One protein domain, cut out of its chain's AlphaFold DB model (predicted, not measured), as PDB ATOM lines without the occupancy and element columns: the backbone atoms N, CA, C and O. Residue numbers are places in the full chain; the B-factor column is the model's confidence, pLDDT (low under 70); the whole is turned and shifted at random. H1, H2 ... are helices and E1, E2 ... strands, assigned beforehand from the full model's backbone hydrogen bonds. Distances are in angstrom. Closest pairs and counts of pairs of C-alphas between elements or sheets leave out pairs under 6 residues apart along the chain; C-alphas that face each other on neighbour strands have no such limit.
ATOM      1  N   ILE A  30     -43.383  -2.472  51.252       94.12
ATOM      2  CA  ILE A  30     -42.116  -1.748  51.161       94.12
ATOM      3  C   ILE A  30     -42.175  -0.333  51.775       94.12
ATOM      4  O   ILE A  30     -41.194   0.143  52.346       94.12
ATOM      5  N   LEU A  31     -43.340   0.325  51.739       93.31
ATOM      6  CA  LEU A  31     -43.578   1.642  52.340       93.31
ATOM      7  C   LEU A  31     -43.895   1.579  53.833       93.31
ATOM      8  O   LEU A  31     -43.822   2.600  54.514       93.31
ATOM      9  N   LEU A  32     -44.191   0.404  54.377       92.25
ATOM     10  CA  LEU A  32     -44.508   0.227  55.796       92.25
ATOM     11  C   LEU A  32     -43.326  -0.355  56.574       92.25
ATOM     12  O   LEU A  32     -43.158  -0.076  57.759       92.25
ATOM     13  N   THR A  33     -42.452  -1.105  55.902       90.88
ATOM     14  CA  THR A  33     -41.309  -1.740  56.553       90.88
ATOM     15  C   THR A  33     -40.139  -0.780  56.801       90.88
ATOM     16  O   THR A  33     -39.944   0.230  56.115       90.88
ATOM     17  N   ASN A  34     -39.337  -1.132  57.809       89.81
ATOM     18  CA  ASN A  34     -38.015  -0.567  58.088       89.81
ATOM     19  C   ASN A  34     -36.874  -1.547  57.777       89.81
ATOM     20  O   ASN A  34     -35.702  -1.166  57.875       89.81
ATOM     21  N   ARG A  35     -37.220  -2.795  57.438       94.00
ATOM     22  CA  ARG A  35     -36.299  -3.862  57.053       94.00
ATOM     23  C   ARG A  35     -36.768  -4.512  55.760       94.00
ATOM     24  O   ARG A  35     -37.912  -4.948  55.682       94.00
ATOM     25  N   TYR A  36     -35.887  -4.585  54.779       95.44
ATOM     26  CA  TYR A  36     -36.200  -5.149  53.475       95.44
ATOM     27  C   TYR A  36     -35.804  -6.619  53.416       95.44
ATOM     28  O   TYR A  36     -34.720  -7.000  53.872       95.44
ATOM     29  N   SER A  37     -36.667  -7.439  52.831       96.62
ATOM     30  CA  SER A  37     -36.394  -8.854  52.611       96.62
ATOM     31  C   SER A  37     -35.198  -8.986  51.654       96.62
ATOM     32  O   SER A  37     -35.205  -8.363  50.591       96.62
ATOM     33  N   PRO A  38     -34.123  -9.708  52.016       96.25
ATOM     34  CA  PRO A  38     -32.938  -9.802  51.170       96.25
ATOM     35  C   PRO A  38     -33.222 -10.663  49.936       96.25
ATOM     36  O   PRO A  38     -33.816 -11.736  50.043       96.25
ATOM     37  N   GLY A  39     -32.772 -10.215  48.767       96.81
ATOM     38  CA  GLY A  39     -32.976 -10.945  47.519       96.81
ATOM     39  C   GLY A  39     -33.029 -10.064  46.276       96.81
ATOM     40  O   GLY A  39     -32.755  -8.864  46.320       96.81
ATOM     41  N   VAL A  40     -33.391 -10.684  45.154       97.69
ATOM     42  CA  VAL A  40     -33.645 -10.033  43.866       97.69
ATOM     43  C   VAL A  40     -35.150  -9.938  43.638       97.69
ATOM     44  O   VAL A  40     -35.855 -10.949  43.667       97.69
ATOM     45  N   TYR A  41     -35.616  -8.730  43.348       98.19
ATOM     46  CA  TYR A  41     -36.943  -8.466  42.810       98.19
ATOM     47  C   TYR A  41     -36.853  -8.527  41.285       98.19
ATOM     48  O   TYR A  41     -36.066  -7.799  40.677       98.19
ATOM     49  N   THR A  42     -37.627  -9.399  40.646       97.62
ATOM     50  CA  THR A  42     -37.683  -9.518  39.176       97.62
ATOM     51  C   THR A  42     -38.790  -8.670  38.557       97.62
ATOM     52  O   THR A  42     -38.974  -8.670  37.347       97.62
ATOM     53  N   SER A  43     -39.563  -7.978  39.387       97.44
ATOM     54  CA  SER A  43     -40.666  -7.116  38.976       97.44
ATOM     55  C   SER A  43     -40.872  -6.016  40.011       97.44
ATOM     56  O   SER A  43     -40.389  -6.125  41.146       97.44
ATOM     57  N   PHE A  44     -41.574  -4.960  39.618       96.44
ATOM     58  CA  PHE A  44     -41.870  -3.849  40.512       96.44
ATOM     59  C   PHE A  44     -42.912  -4.241  41.570       96.44
ATOM     60  O   PHE A  44     -42.797  -3.864  42.732       96.44
ATOM     61  N   GLU A  45     -43.860  -5.100  41.215       96.00
ATOM     62  CA  GLU A  45     -44.892  -5.629  42.104       96.00
ATOM     63  C   GLU A  45     -44.272  -6.425  43.259       96.00
ATOM     64  O   GLU A  45     -44.649  -6.257  44.419       96.00
ATOM     65  N   GLN A  46     -43.255  -7.245  42.969       96.88
ATOM     66  CA  GLN A  46     -42.480  -7.944  44.001       96.88
ATOM     67  C   GLN A  46     -41.751  -6.982  44.935       96.88
ATOM     68  O   GLN A  46     -41.636  -7.254  46.130       96.88
ATOM     69  N   PHE A  47     -41.244  -5.868  44.403       96.94
ATOM     70  CA  PHE A  47     -40.631  -4.831  45.218       96.94
ATOM     71  C   PHE A  47     -41.663  -4.159  46.127       96.94
ATOM     72  O   PHE A  47     -41.428  -4.084  47.328       96.94
ATOM     73  N   LEU A  48     -42.819  -3.742  45.598       95.56
ATOM     74  CA  LEU A  48     -43.906  -3.143  46.384       95.56
ATOM     75  C   LEU A  48     -44.355  -4.058  47.530       95.56
ATOM     76  O   LEU A  48     -44.528  -3.601  48.665       95.56
ATOM     77  N   ALA A  49     -44.460  -5.356  47.248       96.38
ATOM     78  CA  ALA A  49     -44.818  -6.387  48.213       96.38
ATOM     79  C   ALA A  49     -43.670  -6.808  49.156       96.38
ATOM     80  O   ALA A  49     -43.903  -7.629  50.042       96.38
ATOM     81  N   ASP A  50     -42.446  -6.279  48.998       96.44
ATOM     82  CA  ASP A  50     -41.241  -6.725  49.722       96.44
ATOM     83  C   ASP A  50     -41.095  -8.266  49.694       96.44
ATOM     84  O   ASP A  50     -40.922  -8.928  50.721       96.44
ATOM     85  N   ALA A  51     -41.246  -8.840  48.499       96.94
ATOM     86  CA  ALA A  51     -41.298 -10.277  48.241       96.94
ATOM     87  C   ALA A  51     -40.316 -10.660  47.113       96.94
ATOM     88  O   ALA A  51     -40.725 -10.832  45.962       96.94
ATOM     89  N   PRO A  52     -39.002 -10.767  47.399       97.56
ATOM     90  CA  PRO A  52     -38.012 -11.091  46.377       97.56
ATOM     91  C   PRO A  52     -38.217 -12.510  45.829       97.56
ATOM     92  O   PRO A  52     -38.391 -13.463  46.587       97.56
ATOM     93  N   ALA A  53     -38.127 -12.675  44.508       97.06
ATOM     94  CA  ALA A  53     -38.253 -13.980  43.853       97.06
ATOM     95  C   ALA A  53     -37.012 -14.871  44.009       97.06
ATOM     96  O   ALA A  53     -37.074 -16.084  43.793       97.06
ATOM     97  N   ILE A  54     -35.858 -14.274  44.317       96.44
ATOM     98  CA  ILE A  54     -34.577 -14.981  44.395       96.44
ATOM     99  C   ILE A  54     -33.861 -14.554  45.671       96.44
ATOM    100  O   ILE A  54     -33.392 -13.426  45.769       96.44
ATOM    101  N   SER A  55     -33.746 -15.464  46.635       94.31
ATOM    102  CA  SER A  55     -33.078 -15.214  47.919       94.31
ATOM    103  C   SER A  55     -31.573 -15.489  47.880       94.31
ATOM    104  O   SER A  55     -30.805 -14.810  48.556       94.31
ATOM    105  N   ILE A  56     -31.135 -16.457  47.068       91.69
ATOM    106  CA  ILE A  56     -29.728 -16.855  46.942       91.69
ATOM    107  C   ILE A  56     -29.231 -16.514  45.541       91.69
ATOM    108  O   ILE A  56     -29.652 -17.096  44.537       91.69
ATOM    109  N   PHE A  57     -28.316 -15.557  45.473       92.56
ATOM    110  CA  PHE A  57     -27.777 -15.055  44.221       92.56
ATOM    111  C   PHE A  57     -26.333 -14.590  44.397       92.56
ATOM    112  O   PHE A  57     -25.887 -14.282  45.501       92.56
ATOM    113  N   ARG A  58     -25.610 -14.513  43.283       90.06
ATOM    114  CA  ARG A  58     -24.319 -13.830  43.179       90.06
ATOM    115  C   ARG A  58     -24.435 -12.668  42.209       90.06
ATOM    116  O   ARG A  58     -25.176 -12.736  41.227       90.06
ATOM    117  N   ILE A  59     -23.662 -11.623  42.469       88.94
ATOM    118  CA  ILE A  59     -23.531 -10.478  41.571       88.94
ATOM    119  C   ILE A  59     -22.158 -10.553  40.929       88.94
ATOM    120  O   ILE A  59     -21.145 -10.683  41.614       88.94
ATOM    121  N   LYS A  60     -22.120 -10.449  39.609       88.00
ATOM    122  CA  LYS A  60     -20.895 -10.240  38.853       88.00
ATOM    123  C   LYS A  60     -20.931  -8.833  38.292       88.00
ATOM    124  O   LYS A  60     -21.871  -8.450  37.608       88.00
ATOM    125  N   VAL A  61     -19.902  -8.057  38.593       84.94
ATOM    126  CA  VAL A  61     -19.785  -6.686  38.100       84.94
ATOM    127  C   VAL A  61     -18.756  -6.664  36.982       84.94
ATOM    128  O   VAL A  61     -17.600  -7.054  37.180       84.94
ATOM    129  N   ASN A  62     -19.159  -6.195  35.805       82.62
ATOM    130  CA  ASN A  62     -18.220  -5.827  34.763       82.62
ATOM    131  C   ASN A  62     -17.514  -4.538  35.190       82.62
ATOM    132  O   ASN A  62     -18.080  -3.447  35.212       82.62
ATOM    133  N   LYS A  63     -16.241  -4.692  35.538       73.31
ATOM    134  CA  LYS A  63     -15.412  -3.626  36.100       73.31
ATOM    135  C   LYS A  63     -15.102  -2.495  35.111       73.31
ATOM    136  O   LYS A  63     -14.763  -1.416  35.572       73.31
ATOM    137  N   GLY A  64     -15.193  -2.725  33.798       74.69
ATOM    138  CA  GLY A  64     -14.932  -1.695  32.783       74.69
ATOM    139  C   GLY A  64     -16.155  -0.829  32.480       74.69
ATOM    140  O   GLY A  64     -16.025   0.371  32.267       74.69
ATOM    141  N   THR A  65     -17.349  -1.423  32.498       79.31
ATOM    142  CA  THR A  65     -18.611  -0.732  32.171       79.31
ATOM    143  C   THR A  65     -19.402  -0.299  33.408       79.31
ATOM    144  O   THR A  65     -20.328   0.506  33.302       79.31
ATOM    145  N   GLY A  66     -19.080  -0.859  34.579       76.56
ATOM    146  CA  GLY A  66     -19.887  -0.738  35.792       76.56
ATOM    147  C   GLY A  66     -21.217  -1.494  35.713       76.56
ATOM    148  O   GLY A  66     -22.081  -1.276  36.563       76.56
ATOM    149  N   SER A  67     -21.408  -2.346  34.696       85.88
ATOM    150  CA  SER A  67     -22.637  -3.121  34.550       85.88
ATOM    151  C   SER A  67     -22.656  -4.316  35.497       85.88
ATOM    152  O   SER A  67     -21.615  -4.889  35.819       85.88
ATOM    153  N   VAL A  68     -23.844  -4.717  35.927       88.44
ATOM    154  CA  VAL A  68     -24.064  -5.839  36.829       88.44
ATOM    155  C   VAL A  68     -24.807  -6.961  36.122       88.44
ATOM    156  O   VAL A  68     -25.758  -6.738  35.377       88.44
ATOM    157  N   GLU A  69     -24.363  -8.179  36.384       92.56
ATOM    158  CA  GLU A  69     -25.016  -9.424  36.014       92.56
ATOM    159  C   GLU A  69     -25.390 -10.143  37.309       92.56
ATOM    160  O   GLU A  69     -24.565 -10.291  38.217       92.56
ATOM    161  N   LEU A  70     -26.637 -10.589  37.411       93.25
ATOM    162  CA  LEU A  70     -27.118 -11.356  38.552       93.25
ATOM    163  C   LEU A  70     -27.250 -12.816  38.161       93.25
ATOM    164  O   LEU A  70     -27.831 -13.124  37.126       93.25
ATOM    165  N   TYR A  71     -26.765 -13.716  39.006       93.44
ATOM    166  CA  TYR A  71     -26.932 -15.151  38.808       93.44
ATOM    167  C   TYR A  71     -27.631 -15.751  40.023       93.44
ATOM    168  O   TYR A  71     -27.144 -15.614  41.145       93.44
ATOM    169  N   LYS A  72     -28.751 -16.441  39.803       93.31
ATOM    170  CA  LYS A  72     -29.399 -17.278  40.816       93.31
ATOM    171  C   LYS A  72     -28.539 -18.513  41.051       93.31
ATOM    172  O   LYS A  72     -28.165 -19.179  40.089       93.31
ATOM    173  N   ILE A  73     -28.261 -18.838  42.307       88.56
ATOM    174  CA  ILE A  73     -27.541 -20.067  42.650       88.56
ATOM    175  C   ILE A  73     -28.576 -21.153  42.946       88.56
ATOM    176  O   ILE A  73     -29.464 -20.963  43.777       88.56
ATOM    177  N   SER A  74     -28.480 -22.283  42.252       81.25
ATOM    178  CA  SER A  74     -29.209 -23.515  42.570       81.25
ATOM    179  C   SER A  74     -28.242 -24.489  43.229       81.25
ATOM    180  O   SER A  74     -27.111 -24.610  42.771       81.25
ATOM    181  N   GLY A  75     -28.675 -25.197  44.276       68.25
ATOM    182  CA  GLY A  75     -27.805 -25.994  45.158       68.25
ATOM    183  C   GLY A  75     -26.979 -27.120  44.515       68.25
ATOM    184  O   GLY A  75     -26.236 -27.781  45.227       68.25
ATOM    185  N   GLN A  76     -27.091 -27.344  43.205       67.62
ATOM    186  CA  GLN A  76     -26.352 -28.365  42.459       67.62
ATOM    187  C   GLN A  76     -25.249 -27.791  41.553       67.62
ATOM    188  O   GLN A  76     -24.364 -28.541  41.158       67.62
ATOM    189  N   ASP A  77     -25.268 -26.491  41.234       65.12
ATOM    190  CA  ASP A  77     -24.293 -25.890  40.318       65.12
ATOM    191  C   ASP A  77     -23.899 -24.470  40.750       65.12
ATOM    192  O   ASP A  77     -24.704 -23.531  40.772       65.12
ATOM    193  N   SER A  78     -22.613 -24.321  41.069       68.81
ATOM    194  CA  SER A  78     -21.972 -23.058  41.435       68.81
ATOM    195  C   SER A  78     -21.897 -22.062  40.269       68.81
ATOM    196  O   SER A  78     -21.653 -20.873  40.499       68.81
ATOM    197  N   ALA A  79     -22.108 -22.503  39.022       76.19
ATOM    198  CA  ALA A  79     -22.143 -21.621  37.861       76.19
ATOM    199  C   ALA A  79     -23.327 -20.643  37.920       76.19
ATOM    200  O   ALA A  79     -23.185 -19.475  37.547       76.19
ATOM    201  N   GLY A  80     -24.465 -21.066  38.476       86.25
ATOM    202  CA  GLY A  80     -25.663 -20.244  38.614       86.25
ATOM    203  C   GLY A  80     -26.313 -19.831  37.283       86.25
ATOM    204  O   GLY A  80     -25.706 -19.816  36.216       86.25
ATOM    205  N   ILE A  81     -27.587 -19.457  37.351       92.25
ATOM    206  CA  ILE A  81     -28.418 -19.125  36.188       92.25
ATOM    207  C   ILE A  81     -28.550 -17.606  36.084       92.25
ATOM    208  O   ILE A  81     -28.990 -16.963  37.039       92.25
ATOM    209  N   LEU A  82     -28.193 -17.030  34.931       94.00
ATOM    210  CA  LEU A  82     -28.309 -15.588  34.683       94.00
ATOM    211  C   LEU A  82     -29.769 -15.121  34.819       94.00
ATOM    212  O   LEU A  82     -30.669 -15.634  34.153       94.00
ATOM    213  N   VAL A  83     -29.988 -14.099  35.639       94.94
ATOM    214  CA  VAL A  83     -31.284 -13.448  35.847       94.94
ATOM    215  C   VAL A  83     -31.416 -12.307  34.841       94.94
ATOM    216  O   VAL A  83     -30.792 -11.261  34.997       94.94
ATOM    217  N   LYS A  84     -32.218 -12.509  33.789       93.06
ATOM    218  CA  LYS A  84     -32.360 -11.532  32.692       93.06
ATOM    219  C   LYS A  84     -33.222 -10.317  33.052       93.06
ATOM    220  O   LYS A  84     -32.928  -9.216  32.606       93.06
ATOM    221  N   ASN A  85     -34.250 -10.516  33.876       92.56
ATOM    222  CA  ASN A  85     -35.290  -9.517  34.145       92.56
ATOM    223  C   ASN A  85     -35.278  -9.102  35.618       92.56
ATOM    224  O   ASN A  85     -36.270  -9.247  36.321       92.56
ATOM    225  N   ALA A  86     -34.127  -8.678  36.132       96.44
ATOM    226  CA  ALA A  86     -34.062  -8.160  37.491       96.44
ATOM    227  C   ALA A  86     -34.493  -6.690  37.513       96.44
ATOM    228  O   ALA A  86     -33.921  -5.870  36.796       96.44
ATOM    229  N   TRP A  87     -35.469  -6.359  38.356       97.25
ATOM    230  CA  TRP A  87     -35.894  -4.983  38.601       97.25
ATOM    231  C   TRP A  87     -34.993  -4.304  39.638       97.25
ATOM    232  O   TRP A  87     -34.584  -3.157  39.472       97.25
ATOM    233  N   GLY A  88     -34.632  -5.022  40.701       96.81
ATOM    234  CA  GLY A  88     -33.817  -4.480  41.781       96.81
ATOM    235  C   GLY A  88     -33.368  -5.543  42.768       96.81
ATOM    236  O   GLY A  88     -33.733  -6.713  42.662       96.81
ATOM    237  N   ILE A  89     -32.560  -5.132  43.737       96.44
ATOM    238  CA  ILE A  89     -32.045  -6.003  44.792       96.44
ATOM    239  C   ILE A  89     -32.168  -5.339  46.161       96.44
ATOM    240  O   ILE A  89     -32.106  -4.115  46.293       96.44
ATOM    241  N   SER A  90     -32.281  -6.182  47.178       96.19
ATOM    242  CA  SER A  90     -32.153  -5.840  48.587       96.19
ATOM    243  C   SER A  90     -31.013  -6.660  49.182       96.19
ATOM    244  O   SER A  90     -31.035  -7.892  49.139       96.19
ATOM    245  N   VAL A  91     -29.994  -5.994  49.721       92.50
ATOM    246  CA  VAL A  91     -28.829  -6.650  50.332       92.50
ATOM    247  C   VAL A  91     -28.350  -5.842  51.527       92.50
ATOM    248  O   VAL A  91     -28.167  -4.636  51.428       92.50
ATOM    249  N   GLY A  92     -28.175  -6.484  52.686       89.31
ATOM    250  CA  GLY A  92     -27.727  -5.783  53.897       89.31
ATOM    251  C   GLY A  92     -28.656  -4.640  54.330       89.31
ATOM    252  O   GLY A  92     -28.182  -3.649  54.874       89.31
ATOM    253  N   ASN A  93     -29.962  -4.769  54.065       92.50
ATOM    254  CA  ASN A  93     -30.970  -3.717  54.249       92.50
ATOM    255  C   ASN A  93     -30.771  -2.461  53.371       92.50
ATOM    256  O   ASN A  93     -31.347  -1.410  53.647       92.50
ATOM    257  N   GLU A  94     -29.973  -2.563  52.310       93.31
ATOM    258  CA  GLU A  94     -29.795  -1.534  51.291       93.31
ATOM    259  C   GLU A  94     -30.595  -1.913  50.036       93.31
ATOM    260  O   GLU A  94     -30.537  -3.060  49.583       93.31
ATOM    261  N   LEU A  95     -31.328  -0.952  49.469       95.31
ATOM    262  CA  LEU A  95     -32.106  -1.141  48.245       95.31
ATOM    263  C   LEU A  95     -31.404  -0.546  47.034       95.31
ATOM    264  O   LEU A  95     -30.867   0.565  47.083       95.31
ATOM    265  N   TYR A  96     -31.490  -1.267  45.921       94.62
ATOM    266  CA  TYR A  96     -30.959  -0.833  44.640       94.62
ATOM    267  C   TYR A  96     -31.940  -1.162  43.510       94.62
ATOM    268  O   TYR A  96     -32.355  -2.311  43.374       94.62
ATOM    269  N   LYS A  97     -32.255  -0.179  42.660       94.81
ATOM    270  CA  LYS A  97     -32.904  -0.398  41.359       94.81
ATOM    271  C   LYS A  97     -31.842  -0.804  40.342       94.81
ATOM    272  O   LYS A  97     -30.746  -0.243  40.337       94.81
ATOM    273  N   ILE A  98     -32.168  -1.741  39.463       93.25
ATOM    274  CA  ILE A  98     -31.371  -2.020  38.274       93.25
ATOM    275  C   ILE A  98     -31.915  -1.175  37.128       93.25
ATOM    276  O   ILE A  98     -33.094  -1.229  36.783       93.25
ATOM    277  N   ASP A  99     -31.043  -0.363  36.546       90.06
ATOM    278  CA  ASP A  99     -31.379   0.476  35.403       90.06
ATOM    279  C   ASP A  99     -30.256   0.419  34.376       90.06
ATOM    280  O   ASP A  99     -29.104   0.726  34.690       90.06
ATOM    281  N   LYS A 100     -30.574  -0.031  33.156       89.06
ATOM    282  CA  LYS A 100     -29.599  -0.169  32.056       89.06
ATOM    283  C   LYS A 100     -28.331  -0.921  32.490       89.06
ATOM    284  O   LYS A 100     -27.207  -0.524  32.184       89.06
ATOM    285  N   GLY A 101     -28.529  -1.989  33.264       86.75
ATOM    286  CA  GLY A 101     -27.461  -2.823  33.806       86.75
ATOM    287  C   GLY A 101     -26.660  -2.193  34.946       86.75
ATOM    288  O   GLY A 101     -25.651  -2.764  35.323       86.75
ATOM    289  N   LYS A 102     -27.050  -1.048  35.511       87.00
ATOM    290  CA  LYS A 102     -26.368  -0.410  36.651       87.00
ATOM    291  C   LYS A 102     -27.192  -0.562  37.923       87.00
ATOM    292  O   LYS A 102     -28.415  -0.514  37.862       87.00
ATOM    293  N   LEU A 103     -26.527  -0.685  39.075       88.88
ATOM    294  CA  LEU A 103     -27.200  -0.587  40.375       88.88
ATOM    295  C   LEU A 103     -27.292   0.875  40.794       88.88
ATOM    296  O   LEU A 103     -26.280   1.542  41.007       88.88
ATOM    297  N   LEU A 104     -28.520   1.352  40.932       89.25
ATOM    298  CA  LEU A 104     -28.846   2.678  41.420       89.25
ATOM    299  C   LEU A 104     -29.407   2.541  42.827       89.25
ATOM    300  O   LEU A 104     -30.481   1.980  43.028       89.25
ATOM    301  N   ALA A 105     -28.663   3.035  43.807       91.56
ATOM    302  CA  ALA A 105     -29.105   3.030  45.190       91.56
ATOM    303  C   ALA A 105     -30.351   3.907  45.361       91.56
ATOM    304  O   ALA A 105     -30.362   5.063  44.923       91.56
ATOM    305  N   ILE A 106     -31.382   3.350  45.995       93.44
ATOM    306  CA  ILE A 106     -32.628   4.048  46.310       93.44
ATOM    307  C   ILE A 106     -32.861   4.079  47.819       93.44
ATOM    308  O   ILE A 106     -32.411   3.209  48.562       93.44
ATOM    309  N   GLU A 107     -33.564   5.111  48.268       92.44
ATOM    310  CA  GLU A 107     -33.910   5.364  49.661       92.44
ATOM    311  C   GLU A 107     -35.387   5.635  49.801       92.44
ATOM    312  O   GLU A 107     -35.961   6.371  48.999       92.44
ATOM    313  N   LYS A 108     -35.967   5.106  50.874       94.00
ATOM    314  CA  LYS A 108     -37.325   5.443  51.273       94.00
ATOM    315  C   LYS A 108     -37.338   6.840  51.882       94.00
ATOM    316  O   LYS A 108     -36.659   7.086  52.880       94.00
ATOM    317  N   VAL A 109     -38.146   7.732  51.320       90.69
ATOM    318  CA  VAL A 109     -38.341   9.096  51.815       90.69
ATOM    319  C   VAL A 109     -39.833   9.399  51.832       90.69
ATOM    320  O   VAL A 109     -40.486   9.423  50.791       90.69
ATOM    321  N   GLY A 110     -40.382   9.603  53.032       88.56
ATOM    322  CA  GLY A 110     -41.827   9.728  53.217       88.56
ATOM    323  C   GLY A 110     -42.560   8.478  52.720       88.56
ATOM    324  O   GLY A 110     -42.263   7.365  53.161       88.56
ATOM    325  N   SER A 111     -43.497   8.676  51.795       87.69
ATOM    326  CA  SER A 111     -44.313   7.641  51.148       87.69
ATOM    327  C   SER A 111     -43.763   7.162  49.796       87.69
ATOM    328  O   SER A 111     -44.470   6.468  49.071       87.69
ATOM    329  N   GLY A 112     -42.524   7.509  49.440       91.50
ATOM    330  CA  GLY A 112     -41.929   7.134  48.157       91.50
ATOM    331  C   GLY A 112     -40.457   6.759  48.258       91.50
ATOM    332  O   GLY A 112     -39.899   6.612  49.350       91.50
ATOM    333  N   PHE A 113     -39.827   6.617  47.093       93.62
ATOM    334  CA  PHE A 113     -38.398   6.350  46.980       93.62
ATOM    335  C   PHE A 113     -37.706   7.379  46.089       93.62
ATOM    336  O   PHE A 113     -38.258   7.847  45.095       93.62
ATOM    337  N   MET A 114     -36.463   7.707  46.427       92.00
ATOM    338  CA  MET A 114     -35.590   8.556  45.614       92.00
ATOM    339  C   MET A 114     -34.189   7.967  45.533       92.00
ATOM    340  O   MET A 114     -33.830   7.105  46.333       92.00
ATOM    341  N   LEU A 115     -33.370   8.438  44.591       89.69
ATOM    342  CA  LEU A 115     -31.970   8.014  44.549       89.69
ATOM    343  C   LEU A 115     -31.243   8.447  45.830       89.69
ATOM    344  O   LEU A 115     -31.276   9.622  46.201       89.69
ATOM    345  N   SER A 116     -30.513   7.524  46.460       89.38
ATOM    346  CA  SER A 116     -29.818   7.767  47.733       89.38
ATOM    347  C   SER A 116     -28.841   8.942  47.672       89.38
ATOM    348  O   SER A 116     -28.600   9.596  48.680       89.38
ATOM    349  N   LYS A 117     -28.284   9.234  46.489       84.12
ATOM    350  CA  LYS A 117     -27.361  10.359  46.267       84.12
ATOM    351  C   LYS A 117     -27.989  11.739  46.501       84.12
ATOM    352  O   LYS A 117     -27.259  12.704  46.687       84.12
ATOM    353  N   PHE A 118     -29.320  11.837  46.458       84.25
ATOM    354  CA  PHE A 118     -30.067  13.071  46.713       84.25
ATOM    355  C   PHE A 118     -30.581  13.173  48.155       84.25
ATOM    356  O   PHE A 118     -31.167  14.185  48.528       84.25
ATOM    357  N   VAL A 119     -30.351  12.145  48.977       84.75
ATOM    358  CA  VAL A 119     -30.680  12.152  50.403       84.75
ATOM    359  C   VAL A 119     -29.483  12.675  51.189       84.75
ATOM    360  O   VAL A 119     -28.339  12.337  50.889       84.75
ATOM    361  N   ASP A 120     -29.748  13.476  52.223       82.69
ATOM    362  CA  ASP A 120     -28.731  13.914  53.182       82.69
ATOM    363  C   ASP A 120     -27.901  12.702  53.667       82.69
ATOM    364  O   ASP A 120     -28.474  11.759  54.229       82.69
ATOM    365  N   PRO A 121     -26.562  12.706  53.494       83.06
ATOM    366  CA  PRO A 121     -25.699  11.607  53.914       83.06
ATOM    367  C   PRO A 121     -25.815  11.218  55.391       83.06
ATOM    368  O   PRO A 121     -25.452  10.097  55.740       83.06
ATOM    369  N   LYS A 122     -26.305  12.114  56.259       83.31
ATOM    370  CA  LYS A 122     -26.559  11.824  57.680       83.31
ATOM    371  C   LYS A 122     -27.885  11.098  57.927       83.31
ATOM    372  O   LYS A 122     -28.058  10.512  58.989       83.31
ATOM    373  N   LYS A 123     -28.823  11.160  56.978       85.56
ATOM    374  CA  LYS A 123     -30.172  10.573  57.076       85.56
ATOM    375  C   LYS A 123     -30.344   9.297  56.249       85.56
ATOM    376  O   LYS A 123     -31.325   8.584  56.446       85.56
ATOM    377  N   ARG A 124     -29.425   9.016  55.320       87.00
ATOM    378  CA  ARG A 124     -29.460   7.814  54.475       87.00
ATOM    379  C   ARG A 124     -29.292   6.531  55.300       87.00
ATOM    380  O   ARG A 124     -28.541   6.505  56.276       87.00
ATOM    381  N   LYS A 125     -29.957   5.455  54.878       87.12
ATOM    382  CA  LYS A 125     -29.790   4.095  55.419       87.12
ATOM    383  C   LYS A 125     -28.839   3.267  54.555       87.12
ATOM    384  O   LYS A 125     -28.047   2.485  55.076       87.12
ATOM    385  N   ASN A 126     -28.900   3.468  53.245       86.44
ATOM    386  CA  ASN A 126     -27.994   2.940  52.248       86.44
ATOM    387  C   ASN A 126     -26.646   3.658  52.368       86.44
ATOM    388  O   ASN A 126     -26.451   4.792  51.927       86.44
ATOM    389  N   ASN A 127     -25.705   2.971  53.004       81.94
ATOM    390  CA  ASN A 127     -24.356   3.457  53.233       81.94
ATOM    391  C   ASN A 127     -23.416   3.066  52.092       81.94
ATOM    392  O   ASN A 127     -22.200   3.211  52.239       81.94
ATOM    393  N   ALA A 128     -23.949   2.564  50.974       78.56
ATOM    394  CA  ALA A 128     -23.165   2.042  49.871       78.56
ATOM    395  C   ALA A 128     -22.200   0.938  50.320       78.56
ATOM    396  O   ALA A 128     -21.122   0.799  49.742       78.56
ATOM    397  N   ILE A 129     -22.496   0.206  51.401       79.56
ATOM    398  CA  ILE A 129     -21.568  -0.812  51.916       79.56
ATOM    399  C   ILE A 129     -21.402  -1.895  50.859       79.56
ATOM    400  O   ILE A 129     -20.273  -2.251  50.515       79.56
ATOM    401  N   PHE A 130     -22.515  -2.343  50.272       81.88
ATOM    402  CA  PHE A 130     -22.466  -3.308  49.186       81.88
ATOM    403  C   PHE A 130     -21.658  -2.774  47.995       81.88
ATOM    404  O   PHE A 130     -20.757  -3.459  47.506       81.88
ATOM    405  N   TRP A 131     -21.925  -1.537  47.560       77.69
ATOM    406  CA  TRP A 131     -21.206  -0.919  46.443       77.69
ATOM    407  C   TRP A 131     -19.700  -0.803  46.718       77.69
ATOM    408  O   TRP A 131     -18.885  -1.199  45.891       77.69
ATOM    409  N   ARG A 132     -19.301  -0.320  47.899       78.38
ATOM    410  CA  ARG A 132     -17.887  -0.164  48.272       78.38
ATOM    411  C   ARG A 132     -17.148  -1.496  48.298       78.38
ATOM    412  O   ARG A 132     -16.060  -1.577  47.743       78.38
ATOM    413  N   ASN A 133     -17.760  -2.537  48.856       79.06
ATOM    414  CA  ASN A 133     -17.122  -3.845  48.980       79.06
ATOM    415  C   ASN A 133     -16.981  -4.572  47.634       79.06
ATOM    416  O   ASN A 133     -16.026  -5.318  47.439       79.06
ATOM    417  N   ASN A 134     -17.915  -4.361  46.701       74.44
ATOM    418  CA  ASN A 134     -17.951  -5.106  45.437       74.44
ATOM    419  C   ASN A 134     -17.411  -4.312  44.235       74.44
ATOM    420  O   ASN A 134     -17.025  -4.905  43.226       74.44
ATOM    421  N   ILE A 135     -17.401  -2.978  44.322       72.50
ATOM    422  CA  ILE A 135     -17.132  -2.067  43.197       72.50
ATOM    423  C   ILE A 135     -16.106  -0.971  43.560       72.50
ATOM    424  O   ILE A 135     -15.399  -0.491  42.675       72.50
ATOM    425  N   GLY A 136     -15.984  -0.593  44.839       63.91
ATOM    426  CA  GLY A 136     -15.263   0.605  45.304       63.91
ATOM    427  C   GLY A 136     -13.760   0.713  44.975       63.91
ATOM    428  O   GLY A 136     -13.037  -0.280  44.913       63.91
ATOM    429  N   SER A 137     -13.314   1.973  44.812       55.50
ATOM    430  CA  SER A 137     -11.933   2.485  44.624       55.50
ATOM    431  C   SER A 137     -11.216   2.165  43.304       55.50
ATOM    432  O   SER A 137      -9.986   2.193  43.241       55.50
ATOM    433  N   LEU A 151     -23.779  18.975  45.461       46.28
ATOM    434  CA  LEU A 151     -23.508  20.409  45.531       46.28
ATOM    435  C   LEU A 151     -22.969  20.782  46.919       46.28
ATOM    436  O   LEU A 151     -23.712  20.825  47.899       46.28
ATOM    437  N   LYS A 152     -21.666  21.076  46.998       42.31
ATOM    438  CA  LYS A 152     -21.108  21.814  48.128       42.31
ATOM    439  C   LYS A 152     -21.753  23.190  48.067       42.31
ATOM    440  O   LYS A 152     -21.405  24.014  47.224       42.31
ATOM    441  N   THR A 153     -22.748  23.413  48.915       45.72
ATOM    442  CA  THR A 153     -23.381  24.712  49.120       45.72
ATOM    443  C   THR A 153     -22.375  25.650  49.780       45.72
ATOM    444  O   THR A 153     -22.439  25.898  50.980       45.72
ATOM    445  N   THR A 154     -21.408  26.137  49.010       46.19
ATOM    446  CA  THR A 154     -20.537  27.238  49.430       46.19
ATOM    447  C   THR A 154     -20.538  28.412  48.460       46.19
ATOM    448  O   THR A 154     -20.198  29.500  48.902       46.19
ATOM    449  N   SER A 155     -21.028  28.267  47.220       44.56
ATOM    450  CA  SER A 155     -21.220  29.415  46.318       44.56
ATOM    451  C   SER A 155     -22.379  29.203  45.343       44.56
ATOM    452  O   SER A 155     -22.447  28.216  44.613       44.56
ATOM    453  N   VAL A 156     -23.304  30.161  45.342       48.75
ATOM    454  CA  VAL A 156     -24.574  30.172  44.611       48.75
ATOM    455  C   VAL A 156     -24.345  30.277  43.096       48.75
ATOM    456  O   VAL A 156     -24.233  31.361  42.534       48.75
ATOM    457  N   LYS A 157     -24.349  29.138  42.403       44.19
ATOM    458  CA  LYS A 157     -25.024  29.017  41.105       44.19
ATOM    459  C   LYS A 157     -26.096  27.959  41.290       44.19
ATOM    460  O   LYS A 157     -25.775  26.788  41.467       44.19
ATOM    461  N   VAL A 158     -27.358  28.386  41.305       47.00
ATOM    462  CA  VAL A 158     -28.519  27.495  41.390       47.00
ATOM    463  C   VAL A 158     -28.553  26.663  40.108       47.00
ATOM    464  O   VAL A 158     -29.177  27.037  39.119       47.00
ATOM    465  N   GLN A 159     -27.823  25.550  40.082       51.22
ATOM    466  CA  GLN A 159     -28.086  24.518  39.094       51.22
ATOM    467  C   GLN A 159     -29.461  23.948  39.430       51.22
ATOM    468  O   GLN A 159     -29.711  23.546  40.564       51.22
ATOM    469  N   LYS A 160     -30.372  23.967  38.456       49.56
ATOM    470  CA  LYS A 160     -31.700  23.366  38.576       49.56
ATOM    471  C   LYS A 160     -31.512  21.868  38.825       49.56
ATOM    472  O   LYS A 160     -31.229  21.117  37.893       49.56
ATOM    473  N   ILE A 161     -31.597  21.450  40.085       54.66
ATOM    474  CA  ILE A 161     -31.456  20.046  40.470       54.66
ATOM    475  C   ILE A 161     -32.669  19.315  39.894       54.66
ATOM    476  O   ILE A 161     -33.800  19.592  40.284       54.66
ATOM    477  N   LYS A 162     -32.443  18.404  38.942       60.50
ATOM    478  CA  LYS A 162     -33.466  17.432  38.544       60.50
ATOM    479  C   LYS A 162     -33.502  16.352  39.620       60.50
ATOM    480  O   LYS A 162     -32.558  15.572  39.741       60.50
ATOM    481  N   LEU A 163     -34.542  16.378  40.448       63.16
ATOM    482  CA  LEU A 163     -34.765  15.399  41.506       63.16
ATOM    483  C   LEU A 163     -35.310  14.120  40.877       63.16
ATOM    484  O   LEU A 163     -36.491  14.025  40.564       63.16
ATOM    485  N   THR A 164     -34.443  13.124  40.707       80.31
ATOM    486  CA  THR A 164     -34.887  11.823  40.208       80.31
ATOM    487  C   THR A 164     -35.545  11.025  41.334       80.31
ATOM    488  O   THR A 164     -34.870  10.626  42.293       80.31
ATOM    489  N   HIS A 165     -36.846  10.779  41.208       86.25
ATOM    490  CA  HIS A 165     -37.635   9.954  42.118       86.25
ATOM    491  C   HIS A 165     -38.158   8.700  41.413       86.25
ATOM    492  O   HIS A 165     -38.183   8.627  40.185       86.25
ATOM    493  N   LEU A 166     -38.512   7.689  42.203       89.69
ATOM    494  CA  LEU A 166     -39.150   6.477  41.706       89.69
ATOM    495  C   LEU A 166     -40.653   6.736  41.581       89.69
ATOM    496  O   LEU A 166     -41.299   7.064  42.578       89.69
ATOM    497  N   ASP A 167     -41.204   6.583  40.381       91.25
ATOM    498  CA  ASP A 167     -42.648   6.557  40.182       91.25
ATOM    499  C   ASP A 167     -43.206   5.285  40.824       91.25
ATOM    500  O   ASP A 167     -42.873   4.164  40.435       91.25
ATOM    501  N   MET A 168     -44.057   5.464  41.831       91.31
ATOM    502  CA  MET A 168     -44.591   4.360  42.620       91.31
ATOM    503  C   MET A 168     -45.696   3.566  41.912       91.31
ATOM    504  O   MET A 168     -46.115   2.541  42.444       91.31
ATOM    505  N   ASN A 169     -46.140   4.002  40.731       89.69
ATOM    506  CA  ASN A 169     -47.098   3.272  39.900       89.69
ATOM    507  C   ASN A 169     -46.406   2.417  38.834       89.69
ATOM    508  O   ASN A 169     -46.920   1.366  38.464       89.69
ATOM    509  N   THR A 170     -45.250   2.861  38.333       90.69
ATOM    510  CA  THR A 170     -44.567   2.225  37.191       90.69
ATOM    511  C   THR A 170     -43.229   1.586  37.559       90.69
ATOM    512  O   THR A 170     -42.729   0.732  36.834       90.69
ATOM    513  N   GLY A 171     -42.626   1.989  38.679       89.19
ATOM    514  CA  GLY A 171     -41.281   1.574  39.069       89.19
ATOM    515  C   GLY A 171     -40.174   2.220  38.233       89.19
ATOM    516  O   GLY A 171     -39.016   1.800  38.332       89.19
ATOM    517  N   GLU A 172     -40.506   3.225  37.421       92.44
ATOM    518  CA  GLU A 172     -39.558   3.961  36.591       92.44
ATOM    519  C   GLU A 172     -38.971   5.174  37.312       92.44
ATOM    520  O   GLU A 172     -39.536   5.715  38.261       92.44
ATOM    521  N   LEU A 173     -37.791   5.606  36.865       86.88
ATOM    522  CA  LEU A 173     -37.167   6.826  37.370       86.88
ATOM    523  C   LEU A 173     -37.679   8.038  36.589       86.88
ATOM    524  O   LEU A 173     -37.479   8.129  35.378       86.88
ATOM    525  N   ILE A 174     -38.269   8.997  37.298       86.38
ATOM    526  CA  ILE A 174     -38.811  10.238  36.735       86.38
ATOM    527  C   ILE A 174     -38.127  11.462  37.355       86.38
ATOM    528  O   ILE A 174     -37.601  11.391  38.467       86.38
ATOM    529  N   ASN A 175     -38.050  12.559  36.593       80.12
ATOM    530  CA  ASN A 175     -37.293  13.776  36.933       80.12
ATOM    531  C   ASN A 175     -38.184  14.948  37.325       80.12
ATOM    532  O   ASN A 175     -39.328  14.995  36.825       80.12
TER     533      ASN A 175
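Overview. This is residues 30 to 137 and 151 to 175 of the 175 residues of an uncharacterized protein of Arachidicoccus ginsenosidivorans (UniProt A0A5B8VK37). A strongly twisted, curled sheet of five strands, E1, E5, E6, E7 and E8, makes the body, and a second, smaller twisted sheet, the strands E2, E3 and E4, reaches away from it to one end of the long axis. H1 packs on the larger sheet at E1 and E5, H2 grazes both sheets, and a tail pairs with E8 at residues 165 to 166, while its residues 152 to 158 stick out at the other end. The printed part has 133 residues, with two named helices and eight named strands in the order E1 H1 E2 E3 E4 E5 E6 E7 E8 H2; both sheets are antiparallel, in the orders E1 E5 E6 E7 E8 and E2 E3 E4. The class is mixed, helices and strands, with under half of the residues in named elements; the whole is compact by its radius of gyration of the C-alphas, 15.8 A, yet elongated, spanning 58 by 35 by 24 A.

Arrangement. Start at E1, residues 39 to 41, an edge strand antiparallel to E5, residues 88 to 91, with N 39 and O 90 2.9 A apart. H1, residues 44 to 48, is on this sheet at a height over the sheet of 8.4 A. E2, residues 57 to 61, E3, residues 68 to 74, and E4, residues 77 to 82, form a meander, each strand the antiparallel neighbour of the one before; look for N 60 and O 69 at 2.8 A, and N 72 and O 81 at 2.8 A. E5 opens a second meander with E6, residues 94 to 99, E7, residues 102 to 109, and E8, residues 112 to 115; find N 89 and O 96 at 2.9 A, N 97 and O 104 at 2.8 A, and N 107 and O 114 at 2.8 A. The pairing of E7 is staggered, with E6 over residues 102 to 106 and with E8 over 106 to 109. The closest C-alphas of E3 and E7, Val 68 and Lys 102, are 5.9 A apart. H2, residues 129 to 135, only grazes the larger sheet with residues 129 to 131. In H1 and H2 every O i to N i+4 pair is within hydrogen-bond range.

Along the chain. Find C-alpha 39 at (-32.976, -10.945, 47.519), where E1 begins. E3 runs 19.3 A, E6 16.1 A, and E7, the longest strand, 21.5 A from C-alpha 102 at (-26.368, -0.410, 36.651). H2 ends at C-alpha 135, (-17.132, -2.067, 43.197).

Size, cuts and confidence. The C-alphas of Gln 76 and Val 156 are the farthest apart, 58.6 A. Residues 138 to 150 are not printed, and C-alphas 137 and 151 are 21.4 A apart across the cut. The link from E8 to H2 is long, and pLDDT is under 70 at residues 75 to 78, 136 to 137 and 151 to 163.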